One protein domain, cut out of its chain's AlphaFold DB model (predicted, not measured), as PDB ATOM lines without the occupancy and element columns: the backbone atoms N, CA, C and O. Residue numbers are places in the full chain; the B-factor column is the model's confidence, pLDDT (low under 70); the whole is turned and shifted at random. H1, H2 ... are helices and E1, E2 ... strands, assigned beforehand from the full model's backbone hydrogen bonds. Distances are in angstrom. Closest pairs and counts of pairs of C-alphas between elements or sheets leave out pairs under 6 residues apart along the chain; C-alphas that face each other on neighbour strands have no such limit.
ATOM      1  N   GLN A   5     -20.818 -28.091 -30.271       84.98
ATOM      2  CA  GLN A   5     -20.552 -29.339 -30.982       84.98
ATOM      3  C   GLN A   5     -19.065 -29.506 -31.331       84.98
ATOM      4  O   GLN A   5     -18.531 -30.593 -31.151       84.98
ATOM      5  N   GLU A   6     -18.363 -28.444 -31.737       87.26
ATOM      6  CA  GLU A   6     -16.901 -28.491 -31.904       87.26
ATOM      7  C   GLU A   6     -16.196 -28.745 -30.563       87.26
ATOM      8  O   GLU A   6     -15.306 -29.586 -30.493       87.26
ATOM      9  N   VAL A   7     -16.644 -28.105 -29.474       87.51
ATOM     10  CA  VAL A   7     -16.122 -28.366 -28.120       87.51
ATOM     11  C   VAL A   7     -16.322 -29.827 -27.714       87.51
ATOM     12  O   VAL A   7     -15.384 -30.439 -27.204       87.51
ATOM     13  N   ALA A   8     -17.500 -30.408 -27.967       87.38
ATOM     14  CA  ALA A   8     -17.753 -31.826 -27.716       87.38
ATOM     15  C   ALA A   8     -16.831 -32.721 -28.564       87.38
ATOM     16  O   ALA A   8     -16.095 -33.526 -27.995       87.38
ATOM     17  N   ASN A   9     -16.805 -32.528 -29.888       89.70
ATOM     18  CA  ASN A   9     -15.966 -33.285 -30.826       89.70
ATOM     19  C   ASN A   9     -14.478 -33.259 -30.432       89.70
ATOM     20  O   ASN A   9     -13.778 -34.259 -30.576       89.70
ATOM     21  N   THR A  10     -13.980 -32.122 -29.936       89.72
ATOM     22  CA  THR A  10     -12.583 -31.966 -29.519       89.72
ATOM     23  C   THR A  10     -12.316 -32.591 -28.148       89.72
ATOM     24  O   THR A  10     -11.404 -33.403 -28.009       89.72
ATOM     25  N   PHE A  11     -13.084 -32.234 -27.114       90.84
ATOM     26  CA  PHE A  11     -12.750 -32.606 -25.733       90.84
ATOM     27  C   PHE A  11     -13.183 -34.020 -25.330       90.84
ATOM     28  O   PHE A  11     -12.607 -34.566 -24.391       90.84
ATOM     29  N   VAL A  12     -14.106 -34.662 -26.056       91.33
ATOM     30  CA  VAL A  12     -14.460 -36.085 -25.854       91.33
ATOM     31  C   VAL A  12     -13.263 -37.037 -26.023       91.33
ATOM     32  O   VAL A  12     -13.267 -38.149 -25.504       91.33
ATOM     33  N   LEU A  13     -12.212 -36.585 -26.716       91.36
ATOM     34  CA  LEU A  13     -10.960 -37.318 -26.912       91.36
ATOM     35  C   LEU A  13      -9.984 -37.191 -25.726       91.36
ATOM     36  O   LEU A  13      -8.966 -37.886 -25.716       91.36
ATOM     37  N   TYR A  14     -10.253 -36.315 -24.749       91.76
ATOM     38  CA  TYR A  14      -9.336 -35.995 -23.640       91.76
ATOM     39  C   TYR A  14     -10.000 -36.016 -22.250       91.76
ATOM     40  O   TYR A  14      -9.322 -36.282 -21.256       91.76
ATOM     41  N   VAL A  15     -11.310 -35.769 -22.160       92.05
ATOM     42  CA  VAL A  15     -12.094 -35.836 -20.918       92.05
ATOM     43  C   VAL A  15     -12.829 -37.183 -20.853       92.05
ATOM     44  O   VAL A  15     -13.564 -37.492 -21.791       92.05
ATOM     45  N   PRO A  16     -12.661 -37.982 -19.785       92.59
ATOM     46  CA  PRO A  16     -13.296 -39.291 -19.648       92.59
ATOM     47  C   PRO A  16     -14.717 -39.216 -19.064       92.59
ATOM     48  O   PRO A  16     -15.191 -38.160 -18.636       92.59
ATOM     49  N   THR A  17     -15.419 -40.350 -19.039       92.18
ATOM     50  CA  THR A  17     -16.808 -40.462 -18.546       92.18
ATOM     51  C   THR A  17     -16.936 -40.461 -17.014       92.18
ATOM     52  O   THR A  17     -18.024 -40.240 -16.475       92.18
ATOM     53  N   TYR A  18     -15.825 -40.662 -16.306       90.38
ATOM     54  CA  TYR A  18     -15.698 -40.620 -14.847       90.38
ATOM     55  C   TYR A  18     -14.859 -39.419 -14.392       90.38
ATOM     56  O   TYR A  18     -14.146 -38.803 -15.178       90.38
ATOM     57  N   TYR A  19     -14.959 -39.058 -13.110       90.12
ATOM     58  CA  TYR A  19     -14.266 -37.888 -12.568       90.12
ATOM     59  C   TYR A  19     -12.749 -38.081 -12.502       90.12
ATOM     60  O   TYR A  19     -12.257 -38.982 -11.825       90.12
ATOM     61  N   VAL A  20     -12.015 -37.161 -13.129       87.94
ATOM     62  CA  VAL A  20     -10.549 -37.069 -13.062       87.94
ATOM     63  C   VAL A  20     -10.112 -35.655 -12.692       87.94
ATOM     64  O   VAL A  20     -10.836 -34.693 -12.945       87.94
ATOM     65  N   SER A  21      -8.924 -35.503 -12.103       86.08
ATOM     66  CA  SER A  21      -8.361 -34.176 -11.802       86.08
ATOM     67  C   SER A  21      -8.217 -33.343 -13.078       86.08
ATOM     68  O   SER A  21      -7.710 -33.838 -14.088       86.08
ATOM     69  N   PHE A  22      -8.580 -32.057 -13.033       86.10
ATOM     70  CA  PHE A  22      -8.422 -31.153 -14.180       86.10
ATOM     71  C   PHE A  22      -6.966 -31.081 -14.676       86.10
ATOM     72  O   PHE A  22      -6.737 -30.880 -15.866       86.10
ATOM     73  N   GLN A  23      -5.985 -31.298 -13.788       83.32
ATOM     74  CA  GLN A  23      -4.560 -31.343 -14.136       83.32
ATOM     75  C   GLN A  23      -4.213 -32.554 -15.018       83.32
ATOM     76  O   GLN A  23      -3.310 -32.464 -15.842       83.32
ATOM     77  N   CYS A  24      -4.949 -33.662 -14.883       86.05
ATOM     78  CA  CYS A  24      -4.783 -34.856 -15.715       86.05
ATOM     79  C   CYS A  24      -5.454 -34.704 -17.092       86.05
ATOM     80  O   CYS A  24      -4.963 -35.256 -18.067       86.05
ATOM     81  N   VAL A  25      -6.514 -33.892 -17.215       87.88
ATOM     82  CA  VAL A  25      -6.975 -33.456 -18.547       87.88
ATOM     83  C   VAL A  25      -5.961 -32.486 -19.158       87.88
ATOM     84  O   VAL A  25      -5.577 -32.636 -20.310       87.88
ATOM     85  N   ALA A  26      -5.479 -31.509 -18.383       86.30
ATOM     86  CA  ALA A  26      -4.535 -30.487 -18.839       86.30
ATOM     87  C   ALA A  26      -3.237 -31.061 -19.441       86.30
ATOM     88  O   ALA A  26      -2.691 -30.469 -20.374       86.30
ATOM     89  N   SER A  27      -2.750 -32.200 -18.940       84.55
ATOM     90  CA  SER A  27      -1.556 -32.879 -19.460       84.55
ATOM     91  C   SER A  27      -1.803 -33.758 -20.699       84.55
ATOM     92  O   SER A  27      -0.839 -34.138 -21.365       84.55
ATOM     93  N   LEU A  28      -3.068 -34.043 -21.042       86.90
ATOM     94  CA  LEU A  28      -3.483 -34.727 -22.277       86.90
ATOM     95  C   LEU A  28      -3.747 -33.780 -23.460       86.90
ATOM     96  O   LEU A  28      -3.826 -34.243 -24.600       86.90
ATOM     97  N   LEU A  29      -3.968 -32.487 -23.208       86.24
ATOM     98  CA  LEU A  29      -4.377 -31.542 -24.250       86.24
ATOM     99  C   LEU A  29      -3.193 -31.171 -25.169       86.24
ATOM    100  O   LEU A  29      -2.142 -30.793 -24.653       86.24
ATOM    101  N   PRO A  30      -3.362 -31.212 -26.507       84.64
ATOM    102  CA  PRO A  30      -2.383 -30.698 -27.464       84.64
ATOM    103  C   PRO A  30      -2.059 -29.221 -27.244       84.64
ATOM    104  O   PRO A  30      -2.932 -28.443 -26.849       84.64
ATOM    105  N   ASP A  31      -0.838 -28.815 -27.591       80.48
ATOM    106  CA  ASP A  31      -0.330 -27.468 -27.306       80.48
ATOM    107  C   ASP A  31      -1.184 -26.354 -27.926       80.48
ATOM    108  O   ASP A  31      -1.504 -25.383 -27.247       80.48
ATOM    109  N   ALA A  32      -1.695 -26.551 -29.146       81.59
ATOM    110  CA  ALA A  32      -2.616 -25.614 -29.799       81.59
ATOM    111  C   ALA A  32      -3.913 -25.353 -28.999       81.59
ATOM    112  O   ALA A  32      -4.466 -24.259 -29.057       81.59
ATOM    113  N   ILE A  33      -4.397 -26.334 -28.223       81.55
ATOM    114  CA  ILE A  33      -5.527 -26.139 -27.300       81.55
ATOM    115  C   ILE A  33      -5.029 -25.523 -25.990       81.55
ATOM    116  O   ILE A  33      -5.692 -24.640 -25.443       81.55
ATOM    117  N   ARG A  34      -3.861 -25.964 -25.489       77.04
ATOM    118  CA  ARG A  34      -3.240 -25.427 -24.268       77.04
ATOM    119  C   ARG A  34      -3.003 -23.920 -24.370       77.04
ATOM    120  O   ARG A  34      -3.295 -23.226 -23.400       77.04
ATOM    121  N   GLU A  35      -2.549 -23.393 -25.505       76.81
ATOM    122  CA  GLU A  35      -2.300 -21.956 -25.692       76.81
ATOM    123  C   GLU A  35      -3.563 -21.098 -25.480       76.81
ATOM    124  O   GLU A  35      -3.522 -20.132 -24.712       76.81
ATOM    125  N   GLU A  36      -4.717 -21.474 -26.051       75.12
ATOM    126  CA  GLU A  36      -5.973 -20.724 -25.859       75.12
ATOM    127  C   GLU A  36      -6.418 -20.693 -24.381       75.12
ATOM    128  O   GLU A  36      -6.820 -19.652 -23.837       75.12
ATOM    129  N   ILE A  37      -6.321 -21.842 -23.705       77.26
ATOM    130  CA  ILE A  37      -6.759 -22.033 -22.313       77.26
ATOM    131  C   ILE A  37      -5.686 -21.679 -21.272       77.26
ATOM    132  O   ILE A  37      -5.959 -21.815 -20.080       77.26
ATOM    133  N   THR A  38      -4.491 -21.231 -21.669       69.61
ATOM    134  CA  THR A  38      -3.395 -20.956 -20.725       69.61
ATOM    135  C   THR A  38      -3.677 -19.731 -19.863       69.61
ATOM    136  O   THR A  38      -4.041 -18.656 -20.345       69.61
ATOM    137  N   GLY A  39      -3.507 -19.903 -18.549       66.09
ATOM    138  CA  GLY A  39      -3.770 -18.889 -17.537       66.09
ATOM    139  C   GLY A  39      -4.644 -19.407 -16.394       66.09
ATOM    140  O   GLY A  39      -5.548 -20.222 -16.580       66.09
ATOM    141  N   ARG A  40      -4.384 -18.887 -15.189       65.75
ATOM    142  CA  ARG A  40      -5.034 -19.282 -13.930       65.75
ATOM    143  C   ARG A  40      -6.563 -19.352 -14.057       65.75
ATOM    144  O   ARG A  40      -7.209 -18.362 -14.396       65.75
ATOM    145  N   GLY A  41      -7.137 -20.521 -13.784       73.80
ATOM    146  CA  GLY A  41      -8.571 -20.794 -13.839       73.80
ATOM    147  C   GLY A  41      -9.220 -20.762 -15.229       73.80
ATOM    148  O   GLY A  41     -10.422 -21.015 -15.310       73.80
ATOM    149  N   ARG A  42      -8.502 -20.482 -16.332       81.09
ATOM    150  CA  ARG A  42      -9.119 -20.395 -17.673       81.09
ATOM    151  C   ARG A  42      -9.748 -21.715 -18.110       81.09
ATOM    152  O   ARG A  42     -10.907 -21.701 -18.508       81.09
ATOM    153  N   LEU A  43      -9.033 -22.836 -17.987       82.97
ATOM    154  CA  LEU A  43      -9.554 -24.166 -18.334       82.97
ATOM    155  C   LEU A  43     -10.769 -24.559 -17.471       82.97
ATOM    156  O   LEU A  43     -11.779 -25.030 -17.988       82.97
ATOM    157  N   VAL A  44     -10.726 -24.276 -16.166       84.92
ATOM    158  CA  VAL A  44     -11.862 -24.495 -15.250       84.92
ATOM    159  C   VAL A  44     -13.075 -23.659 -15.672       84.92
ATOM    160  O   VAL A  44     -14.193 -24.168 -15.740       84.92
ATOM    161  N   ASN A  45     -12.861 -22.383 -15.998       85.49
ATOM    162  CA  ASN A  45     -13.907 -21.482 -16.478       85.49
ATOM    163  C   ASN A  45     -14.392 -21.834 -17.895       85.49
ATOM    164  O   ASN A  45     -15.517 -21.492 -18.246       85.49
ATOM    165  N   PHE A  46     -13.578 -22.516 -18.704       87.56
ATOM    166  CA  PHE A  46     -13.982 -23.075 -19.992       87.56
ATOM    167  C   PHE A  46     -14.922 -24.267 -19.790       87.56
ATOM    168  O   PHE A  46     -16.031 -24.238 -20.315       87.56
ATOM    169  N   PHE A  47     -14.564 -25.251 -18.956       89.57
ATOM    170  CA  PHE A  47     -15.466 -26.371 -18.656       89.57
ATOM    171  C   PHE A  47     -16.792 -25.888 -18.048       89.57
ATOM    172  O   PHE A  47     -17.863 -26.269 -18.518       89.57
ATOM    173  N   LYS A  48     -16.746 -24.943 -17.096       87.60
ATOM    174  CA  LYS A  48     -17.945 -24.339 -16.482       87.60
ATOM    175  C   LYS A  48     -18.831 -23.529 -17.447       87.60
ATOM    176  O   LYS A  48     -19.971 -23.244 -17.094       87.60
ATOM    177  N   LYS A  49     -18.358 -23.165 -18.648       87.44
ATOM    178  CA  LYS A  49     -19.193 -22.539 -19.698       87.44
ATOM    179  C   LYS A  49     -20.033 -23.542 -20.489       87.44
ATOM    180  O   LYS A  49     -20.997 -23.128 -21.125       87.44
ATOM    181  N   PHE A  50     -19.693 -24.829 -20.451       88.92
ATOM    182  CA  PHE A  50     -20.383 -25.879 -21.197       88.92
ATOM    183  C   PHE A  50     -20.886 -26.992 -20.255       88.92
ATOM    184  O   PHE A  50     -20.469 -28.141 -20.401       88.92
ATOM    185  N   PRO A  51     -21.796 -26.689 -19.303       87.08
ATOM    186  CA  PRO A  51     -22.287 -27.669 -18.325       87.08
ATOM    187  C   PRO A  51     -22.985 -28.875 -18.978       87.08
ATOM    188  O   PRO A  51     -22.948 -29.975 -18.450       87.08
ATOM    189  N   PHE A  52     -23.557 -28.692 -20.172       88.37
ATOM    190  CA  PHE A  52     -24.173 -29.757 -20.975       88.37
ATOM    191  C   PHE A  52     -23.157 -30.760 -21.566       88.37
ATOM    192  O   PHE A  52     -23.552 -31.790 -22.104       88.37
ATOM    193  N   ILE A  53     -21.858 -30.438 -21.514       89.22
ATOM    194  CA  ILE A  53     -20.748 -31.235 -22.061       89.22
ATOM    195  C   ILE A  53     -19.835 -31.724 -20.933       89.22
ATOM    196  O   ILE A  53     -19.382 -32.867 -20.970       89.22
ATOM    197  N   PHE A  54     -19.592 -30.888 -19.918       92.04
ATOM    198  CA  PHE A  54     -18.707 -31.187 -18.794       92.04
ATOM    199  C   PHE A  54     -19.418 -31.029 -17.456       92.04
ATOM    200  O   PHE A  54     -19.996 -29.985 -17.162       92.04
ATOM    201  N   ASP A  55     -19.266 -32.037 -16.611       91.81
ATOM    202  CA  ASP A  55     -19.661 -31.996 -15.210       91.81
ATOM    203  C   ASP A  55     -18.401 -31.752 -14.358       91.81
ATOM    204  O   ASP A  55     -17.388 -32.441 -14.517       91.81
ATOM    205  N   VAL A  56     -18.426 -30.706 -13.525       90.73
ATOM    206  CA  VAL A  56     -17.242 -30.118 -12.871       90.73
ATOM    207  C   VAL A  56     -17.453 -30.067 -11.362       90.73
ATOM    208  O   VAL A  56     -18.087 -29.151 -10.834       90.73
ATOM    209  N   LEU A  57     -16.851 -31.025 -10.664       87.36
ATOM    210  CA  LEU A  57     -16.915 -31.161  -9.216       87.36
ATOM    211  C   LEU A  57     -15.735 -30.434  -8.561       87.36
ATOM    212  O   LEU A  57     -14.574 -30.758  -8.809       87.36
ATOM    213  N   VAL A  58     -16.025 -29.476  -7.682       82.84
ATOM    214  CA  VAL A  58     -15.024 -28.931  -6.756       82.84
ATOM    215  C   VAL A  58     -15.078 -29.769  -5.482       82.84
ATOM    216  O   VAL A  58     -16.128 -29.857  -4.856       82.84
ATOM    217  N   VAL A  59     -13.962 -30.398  -5.127       75.68
ATOM    218  CA  VAL A  59     -13.788 -31.157  -3.882       75.68
ATOM    219  C   VAL A  59     -13.226 -30.211  -2.821       75.68
ATOM    220  O   VAL A  59     -12.362 -29.393  -3.138       75.68
ATOM    221  N   ASP A  60     -13.657 -30.348  -1.564       60.88
ATOM    222  CA  ASP A  60     -13.367 -29.401  -0.466       60.88
ATOM    223  C   ASP A  60     -11.867 -29.105  -0.261       60.88
ATOM    224  O   ASP A  60     -11.485 -27.990   0.081       60.88
ATOM    225  N   SER A  61     -10.996 -30.059  -0.606       62.35
ATOM    226  CA  SER A  61      -9.528 -29.905  -0.673       62.35
ATOM    227  C   SER A  61      -9.004 -28.914  -1.739       62.35
ATOM    228  O   SER A  61      -7.813 -28.915  -2.056       62.35
ATOM    229  N   GLY A  62      -9.875 -28.118  -2.365       70.53
ATOM    230  CA  GLY A  62      -9.561 -27.219  -3.480       70.53
ATOM    231  C   GLY A  62      -9.259 -27.931  -4.805       70.53
ATOM    232  O   GLY A  62      -8.985 -27.273  -5.810       70.53
ATOM    233  N   ARG A  63      -9.308 -29.270  -4.838       74.07
ATOM    234  CA  ARG A  63      -9.113 -30.066  -6.056       74.07
ATOM    235  C   ARG A  63     -10.347 -29.961  -6.944       74.07
ATOM    236  O   ARG A  63     -11.471 -30.138  -6.484       74.07
ATOM    237  N   ILE A  64     -10.128 -29.713  -8.230       82.93
ATOM    238  CA  ILE A  64     -11.201 -29.611  -9.221       82.93
ATOM    239  C   ILE A  64     -11.141 -30.850 -10.104       82.93
ATOM    240  O   ILE A  64     -10.159 -31.067 -10.815       82.93
ATOM    241  N   ASN A  65     -12.197 -31.653 -10.045       87.39
ATOM    242  CA  ASN A  65     -12.386 -32.818 -10.890       87.39
ATOM    243  C   ASN A  65     -13.373 -32.489 -12.018       87.39
ATOM    244  O   ASN A  65     -14.283 -31.676 -11.858       87.39
ATOM    245  N   VAL A  66     -13.205 -33.140 -13.162       90.60
ATOM    246  CA  VAL A  66     -14.059 -32.985 -14.342       90.60
ATOM    247  C   VAL A  66     -14.338 -34.348 -14.968       90.60
ATOM    248  O   VAL A  66     -13.512 -35.256 -14.883       90.60
ATOM    249  N   ARG A  67     -15.511 -34.482 -15.585       92.76
ATOM    250  CA  ARG A  67     -15.902 -35.599 -16.453       92.76
ATOM    251  C   ARG A  67     -16.763 -35.092 -17.607       92.76
ATOM    252  O   ARG A  67     -17.270 -33.969 -17.555       92.76
ATOM    253  N   LEU A  68     -16.983 -35.925 -18.619       92.78
ATOM    254  CA  LEU A  68     -18.062 -35.704 -19.581       92.78
ATOM    255  C   LEU A  68     -19.414 -35.788 -18.863       92.78
ATOM    256  O   LEU A  68     -19.629 -36.681 -18.041       92.78
ATOM    257  N   HIS A  69     -20.325 -34.871 -19.184       91.75
ATOM    258  CA  HIS A  69     -21.676 -34.861 -18.629       91.75
ATOM    259  C   HIS A  69     -22.370 -36.208 -18.923       91.75
ATOM    260  O   HIS A  69     -22.248 -36.708 -20.049       91.75
ATOM    261  N   PRO A  70     -23.085 -36.828 -17.960       88.39
ATOM    262  CA  PRO A  70     -23.671 -38.157 -18.146       88.39
ATOM    263  C   PRO A  70     -24.534 -38.242 -19.411       88.39
ATOM    264  O   PRO A  70     -24.348 -39.171 -20.200       88.39
ATOM    265  N   ASP A  71     -25.362 -37.225 -19.646       88.94
ATOM    266  CA  ASP A  71     -26.325 -37.155 -20.754       88.94
ATOM    267  C   ASP A  71     -25.718 -36.723 -22.106       88.94
ATOM    268  O   ASP A  71     -26.443 -36.562 -23.087       88.94
ATOM    269  N   LEU A  72     -24.396 -36.515 -22.194       88.04
ATOM    270  CA  LEU A  72     -23.738 -36.151 -23.453       88.04
ATOM    271  C   LEU A  72     -23.744 -37.342 -24.426       88.04
ATOM    272  O   LEU A  72     -22.931 -38.262 -24.310       88.04
ATOM    273  N   ILE A  73     -24.629 -37.299 -25.422       86.27
ATOM    274  CA  ILE A  73     -24.684 -38.279 -26.513       86.27
ATOM    275  C   ILE A  73     -23.660 -37.885 -27.590       86.27
ATOM    276  O   ILE A  73     -23.875 -36.946 -28.352       86.27
ATOM    277  N   HIS A  74     -22.545 -38.616 -27.666       87.66
ATOM    278  CA  HIS A  74     -21.506 -38.428 -28.683       87.66
ATOM    279  C   HIS A  74     -20.924 -39.787 -29.126       87.66
ATOM    280  O   HIS A  74     -20.642 -40.615 -28.257       87.66
ATOM    281  N   PRO A  75     -20.683 -40.047 -30.429       86.59
ATOM    282  CA  PRO A  75     -20.220 -41.357 -30.917       86.59
ATOM    283  C   PRO A  75     -18.832 -41.783 -30.410       86.59
ATOM    284  O   PRO A  75     -18.513 -42.965 -30.435       86.59
ATOM    285  N   GLN A  76     -18.009 -40.841 -29.940       88.71
ATOM    286  CA  GLN A  76     -16.686 -41.106 -29.345       88.71
ATOM    287  C   GLN A  76     -16.677 -41.025 -27.805       88.71
ATOM    288  O   GLN A  76     -15.611 -40.989 -27.194       88.71
ATOM    289  N   ARG A  77     -17.846 -40.961 -27.152       88.26
ATOM    290  CA  ARG A  77     -17.958 -40.921 -25.684       88.26
ATOM    291  C   ARG A  77     -17.294 -42.162 -25.073       88.26
ATOM    292  O   ARG A  77     -17.734 -43.276 -25.329       88.26
ATOM    293  N   GLY A  78     -16.263 -41.954 -24.255       87.87
ATOM    294  CA  GLY A  78     -15.457 -43.027 -23.658       87.87
ATOM    295  C   GLY A  78     -14.098 -43.265 -24.327       87.87
ATOM    296  O   GLY A  78     -13.264 -43.939 -23.743       87.87
ATOM    297  N   VAL A  79     -13.799 -42.661 -25.487       90.47
ATOM    298  CA  VAL A  79     -12.475 -42.791 -26.147       90.47
ATOM    299  C   VAL A  79     -11.330 -42.205 -25.300       90.47
ATOM    300  O   VAL A  79     -10.175 -42.609 -25.439       90.47
ATOM    301  N   ALA A  80     -11.629 -41.269 -24.399       90.25
ATOM    302  CA  ALA A  80     -10.668 -40.776 -23.416       90.25
ATOM    303  C   ALA A  80     -10.440 -41.741 -22.235       90.25
ATOM    304  O   ALA A  80      -9.394 -41.651 -21.597       90.25
ATOM    305  N   ASP A  81     -11.370 -42.653 -21.936       90.23
ATOM    306  CA  ASP A  81     -11.349 -43.485 -20.723       90.23
ATOM    307  C   ASP A  81     -10.149 -44.447 -20.719       90.23
ATOM    308  O   ASP A  81      -9.548 -44.674 -19.669       90.23
ATOM    309  N   ASP A  82      -9.735 -44.924 -21.898       88.77
ATOM    310  CA  ASP A  82      -8.539 -45.753 -22.096       88.77
ATOM    311  C   ASP A  82      -7.214 -45.008 -21.863       88.77
ATOM    312  O   ASP A  82      -6.165 -45.650 -21.751       88.77
ATOM    313  N   LYS A  83      -7.216 -43.671 -21.772       88.73
ATOM    314  CA  LYS A  83      -5.997 -42.862 -21.570       88.73
ATOM    315  C   LYS A  83      -5.593 -42.714 -20.104       88.73
ATOM    316  O   LYS A  83      -4.508 -42.205 -19.820       88.73
ATOM    317  N   TYR A  84      -6.434 -43.160 -19.176       87.57
ATOM    318  CA  TYR A  84      -6.196 -43.077 -17.737       87.57
ATOM    319  C   TYR A  84      -6.055 -44.474 -17.119       87.57
ATOM    320  O   TYR A  84      -6.521 -45.474 -17.665       87.57
ATOM    321  N   MET A  85      -5.419 -44.553 -15.952       83.94
ATOM    322  CA  MET A  85      -5.465 -45.719 -15.071       83.94
ATOM    323  C   MET A  85      -5.943 -45.301 -13.680       83.94
ATOM    324  O   MET A  85      -5.666 -44.189 -13.224       83.94
ATOM    325  N   MET A  86      -6.620 -46.209 -12.983       79.34
ATOM    326  CA  MET A  86      -6.934 -46.052 -11.566       79.34
ATOM    327  C   MET A  86      -5.634 -46.159 -10.753       79.34
ATOM    328  O   MET A  86      -4.983 -47.200 -10.765       79.34
ATOM    329  N   SER A  87      -5.233 -45.073 -10.089       69.79
ATOM    330  CA  SER A  87      -3.972 -44.982  -9.342       69.79
ATOM    331  C   SER A  87      -4.078 -45.464  -7.900       69.79
ATOM    332  O   SER A  87      -3.063 -45.805  -7.300       69.79
ATOM    333  N   ASP A  88      -5.279 -45.408  -7.320       61.08
ATOM    334  CA  ASP A  88      -5.509 -45.724  -5.911       61.08
ATOM    335  C   ASP A  88      -6.923 -46.279  -5.691       61.08
ATOM    336  O   ASP A  88      -7.879 -45.860  -6.352       61.08
ATOM    337  N   VAL A  89      -7.034 -47.210  -4.743       50.31
ATOM    338  CA  VAL A  89      -8.266 -47.908  -4.337       50.31
ATOM    339  C   VAL A  89      -8.474 -47.697  -2.833       50.31
ATOM    340  O   VAL A  89      -8.587 -48.635  -2.043       50.31
ATOM    341  N   GLY A  90      -8.450 -46.425  -2.430       53.24
ATOM    342  CA  GLY A  90      -8.863 -45.966  -1.105       53.24
ATOM    343  C   GLY A  90     -10.372 -45.704  -1.034       53.24
ATOM    344  O   GLY A  90     -11.151 -46.228  -1.826       53.24
ATOM    345  N   GLN A  91     -10.795 -44.834  -0.111       48.93
ATOM    346  CA  GLN A  91     -12.194 -44.378  -0.026       48.93
ATOM    347  C   GLN A  91     -12.633 -43.519  -1.229       48.93
ATOM    348  O   GLN A  91     -13.825 -43.404  -1.496       48.93
ATOM    349  N   THR A  92     -11.674 -42.953  -1.969       57.85
ATOM    350  CA  THR A  92     -11.910 -42.151  -3.174       57.85
ATOM    351  C   THR A  92     -11.126 -42.752  -4.331       57.85
ATOM    352  O   THR A  92      -9.895 -42.779  -4.294       57.85
ATOM    353  N   THR A  93     -11.824 -43.199  -5.374       66.02
ATOM    354  CA  THR A  93     -11.201 -43.713  -6.598       66.02
ATOM    355  C   THR A  93     -10.426 -42.596  -7.294       66.02
ATOM    356  O   THR A  93     -11.017 -41.628  -7.776       66.02
ATOM    357  N   SER A  94      -9.100 -42.715  -7.336       73.67
ATOM    358  CA  SER A  94      -8.226 -41.750  -8.010       73.67
ATOM    359  C   SER A  94      -7.784 -42.297  -9.360       73.67
ATOM    360  O   SER A  94      -7.428 -43.469  -9.469       73.67
ATOM    361  N   TYR A  95      -7.755 -41.435 -10.374       79.91
ATOM    362  CA  TYR A  95      -7.301 -41.760 -11.724       79.91
ATOM    363  C   TYR A  95      -6.185 -40.806 -12.148       79.91
ATOM    364  O   TYR A  95      -6.266 -39.598 -11.914       79.91
ATOM    365  N   VAL A  96      -5.167 -41.350 -12.811       81.87
ATOM    366  CA  VAL A  96      -4.051 -40.607 -13.416       81.87
ATOM    367  C   VAL A  96      -3.955 -40.941 -14.897       81.87
ATOM    368  O   VAL A  96      -4.399 -42.003 -15.325       81.87
ATOM    369  N   VAL A  97      -3.367 -40.049 -15.689       82.82
ATOM    370  CA  VAL A  97      -3.064 -40.328 -17.101       82.82
ATOM    371  C   VAL A  97      -2.035 -41.459 -17.186       82.82
ATOM    372  O   VAL A  97      -1.082 -41.476 -16.403       82.82
ATOM    373  N   LYS A  98      -2.189 -42.391 -18.133       82.08
ATOM    374  CA  LYS A  98      -1.125 -43.359 -18.433       82.08
ATOM    375  C   LYS A  98       0.053 -42.617 -19.101       82.08
ATOM    376  O   LYS A  98      -0.211 -41.785 -19.974       82.08
ATOM    377  N   PRO A  99       1.321 -42.850 -18.706       78.67
ATOM    378  CA  PRO A  99       2.457 -42.022 -19.131       78.67
ATOM    379  C   PRO A  99       2.574 -41.800 -20.646       78.67
ATOM    380  O   PRO A  99       2.920 -40.705 -21.076       78.67
ATOM    381  N   GLU A 100       2.232 -42.809 -21.444       82.87
ATOM    382  CA  GLU A 100       2.310 -42.820 -22.906       82.87
ATOM    383  C   GLU A 100       1.382 -41.823 -23.626       82.87
ATOM    384  O   GLU A 100       1.585 -41.562 -24.811       82.87
ATOM    385  N   PHE A 101       0.392 -41.238 -22.939       81.05
ATOM    386  CA  PHE A 101      -0.490 -40.208 -23.511       81.05
ATOM    387  C   PHE A 101      -0.174 -38.781 -23.041       81.05
ATOM    388  O   PHE A 101      -0.812 -37.838 -23.508       81.05
ATOM    389  N   ILE A 102       0.770 -38.599 -22.112       79.05
ATOM    390  CA  ILE A 102       1.082 -37.288 -21.531       79.05
ATOM    391  C   ILE A 102       1.816 -36.429 -22.567       79.05
ATOM    392  O   ILE A 102       2.989 -36.651 -22.851       79.05
ATOM    393  N   VAL A 103       1.122 -35.422 -23.104       78.76
ATOM    394  CA  VAL A 103       1.670 -34.486 -24.098       78.76
ATOM    395  C   VAL A 103       2.570 -33.455 -23.423       78.76
ATOM    396  O   VAL A 103       3.662 -33.172 -23.905       78.76
ATOM    397  N   CYS A 104       2.136 -32.906 -22.284       68.89
ATOM    398  CA  CYS A 104       2.882 -31.862 -21.590       68.89
ATOM    399  C   CYS A 104       2.741 -31.960 -20.064       68.89
ATOM    400  O   CYS A 104       1.637 -31.939 -19.515       68.89
ATOM    401  N   ALA A 105       3.880 -32.026 -19.370       65.62
ATOM    402  CA  ALA A 105       3.961 -32.079 -17.909       65.62
ATOM    403  C   ALA A 105       3.859 -30.700 -17.225       65.62
ATOM    404  O   ALA A 105       3.760 -30.621 -15.998       65.62
ATOM    405  N   GLU A 106       3.897 -29.601 -17.986       61.95
ATOM    406  CA  GLU A 106       3.882 -28.252 -17.423       61.95
ATOM    407  C   GLU A 106       2.496 -27.830 -16.924       61.95
ATOM    408  O   GLU A 106       1.463 -28.114 -17.544       61.95
ATOM    409  N   ASN A 107       2.479 -27.078 -15.821       62.67
ATOM    410  CA  ASN A 107       1.252 -26.576 -15.217       62.67
ATOM    411  C   ASN A 107       0.666 -25.398 -16.022       62.67
ATOM    412  O   ASN A 107       1.253 -24.313 -16.055       62.67
ATOM    413  N   ILE A 108      -0.530 -25.595 -16.592       61.16
ATOM    414  CA  ILE A 108      -1.321 -24.544 -17.267       61.16
ATOM    415  C   ILE A 108      -1.681 -23.401 -16.291       61.16
ATOM    416  O   ILE A 108      -1.863 -22.249 -16.693       61.16
ATOM    417  N   GLU A 109      -1.722 -23.680 -14.984       59.69
ATOM    418  CA  GLU A 109      -1.830 -22.666 -13.930       59.69
ATOM    419  C   GLU A 109      -0.448 -22.121 -13.540       59.69
ATOM    420  O   GLU A 109       0.033 -22.279 -12.415       59.69
ATOM    421  N   SER A 110       0.216 -21.480 -14.501       48.56
ATOM    422  CA  SER A 110       1.599 -21.013 -14.385       48.56
ATOM    423  C   SER A 110       1.754 -19.902 -13.335       48.56
ATOM    424  O   SER A 110       1.620 -18.716 -13.633       48.56
ATOM    425  N   ASN A 111       2.039 -20.278 -12.082       40.99
ATOM    426  CA  ASN A 111       2.405 -19.333 -11.023       40.99
ATOM    427  C   ASN A 111       3.350 -19.942  -9.959       40.99
ATOM    428  O   ASN A 111       3.094 -19.885  -8.757       40.99
ATOM    429  N   GLY A 112       4.447 -20.559 -10.415       38.52
ATOM    430  CA  GLY A 112       5.703 -20.745  -9.664       38.52
ATOM    431  C   GLY A 112       5.754 -21.698  -8.455       38.52
ATOM    432  O   GLY A 112       6.855 -22.084  -8.076       38.52
TER     433      GLY A 112
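What this domain is: This is residues 5 to 112 of the 548 residues of the protein "Hypothetical_protein_-_conserved" of Leishmania infantum (UniProt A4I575). Two small antiparallel hairpins, E1 with E2 and E3 with E4, are separate from each other, and the short helix H2, near the middle, meets E2 of one and E4 of the other. H4 packs on the first hairpin, while H1 and H3 lie apart from both hairpins and much of the rest is loop. The printed part has 108 residues, in the order H1 H2 H3 H4 E1 E2 E3 E4; its class is mixed, helices and strands, with under half of the residues in named elements. It is compact, with a radius of gyration of the C-alphas of 13.1 A and spans of 39 by 35 by 30 A.

Where its parts are: E1, residues 54 to 58, starts at C-alpha 54 (-18.707, -31.187, -18.794) and is 12.8 A long; E2, residues 64 to 68, is 13.8 A. E3, residues 84 to 89, is 14.4 A, and E4, residues 93 to 97, is 13.7 A, ending at C-alpha 97 (-3.064, -40.328, -17.101). H1, residues 5 to 11, is 10.0 A, from C-alpha 5 (-20.552, -29.339, -30.982); H2 is residues 22 to 26, H3 residues 31 to 37, 9.8 A, and H4 residues 42 to 47.

How they stand to each other: In hairpin E1 and E2, N 55 and O 67 are 2.9 A apart, within hydrogen-bond range; residues 20 to 21 pair antiparallel with residues 65 to 66 of E2. The closest C-alphas of H4 and E1, Phe 47 and Phe 54, are 5.8 A apart; those of H2 and E2, Phe 22 and Asn 65, 5.4 A; those of H2 and E4, Cys 24 and Val 97, 5.9 A. In hairpin E3 and E4, N 85 and O 96 are 2.8 A apart, within range. H3 and H4 are close but not clearly touching, about perpendicular at 90 degrees, with C-alphas 37 and 43 closest at 5.3 A. Every O i to N i+4 pair is within range in H1, H2 and H4, and 2 of 3 in H3.

The domain as a whole: The C-alphas of Pro 75 and Gly 112, the two farthest apart, are 39.4 A apart. The printed part has no cut; the link E2 to E3 is long, and residues 98 to 112 hold no named element. Mean pLDDT of the printed part is 80.5, with residues 38 to 40, 60 to 61, 87 to 93 and 104 to 112 under 70.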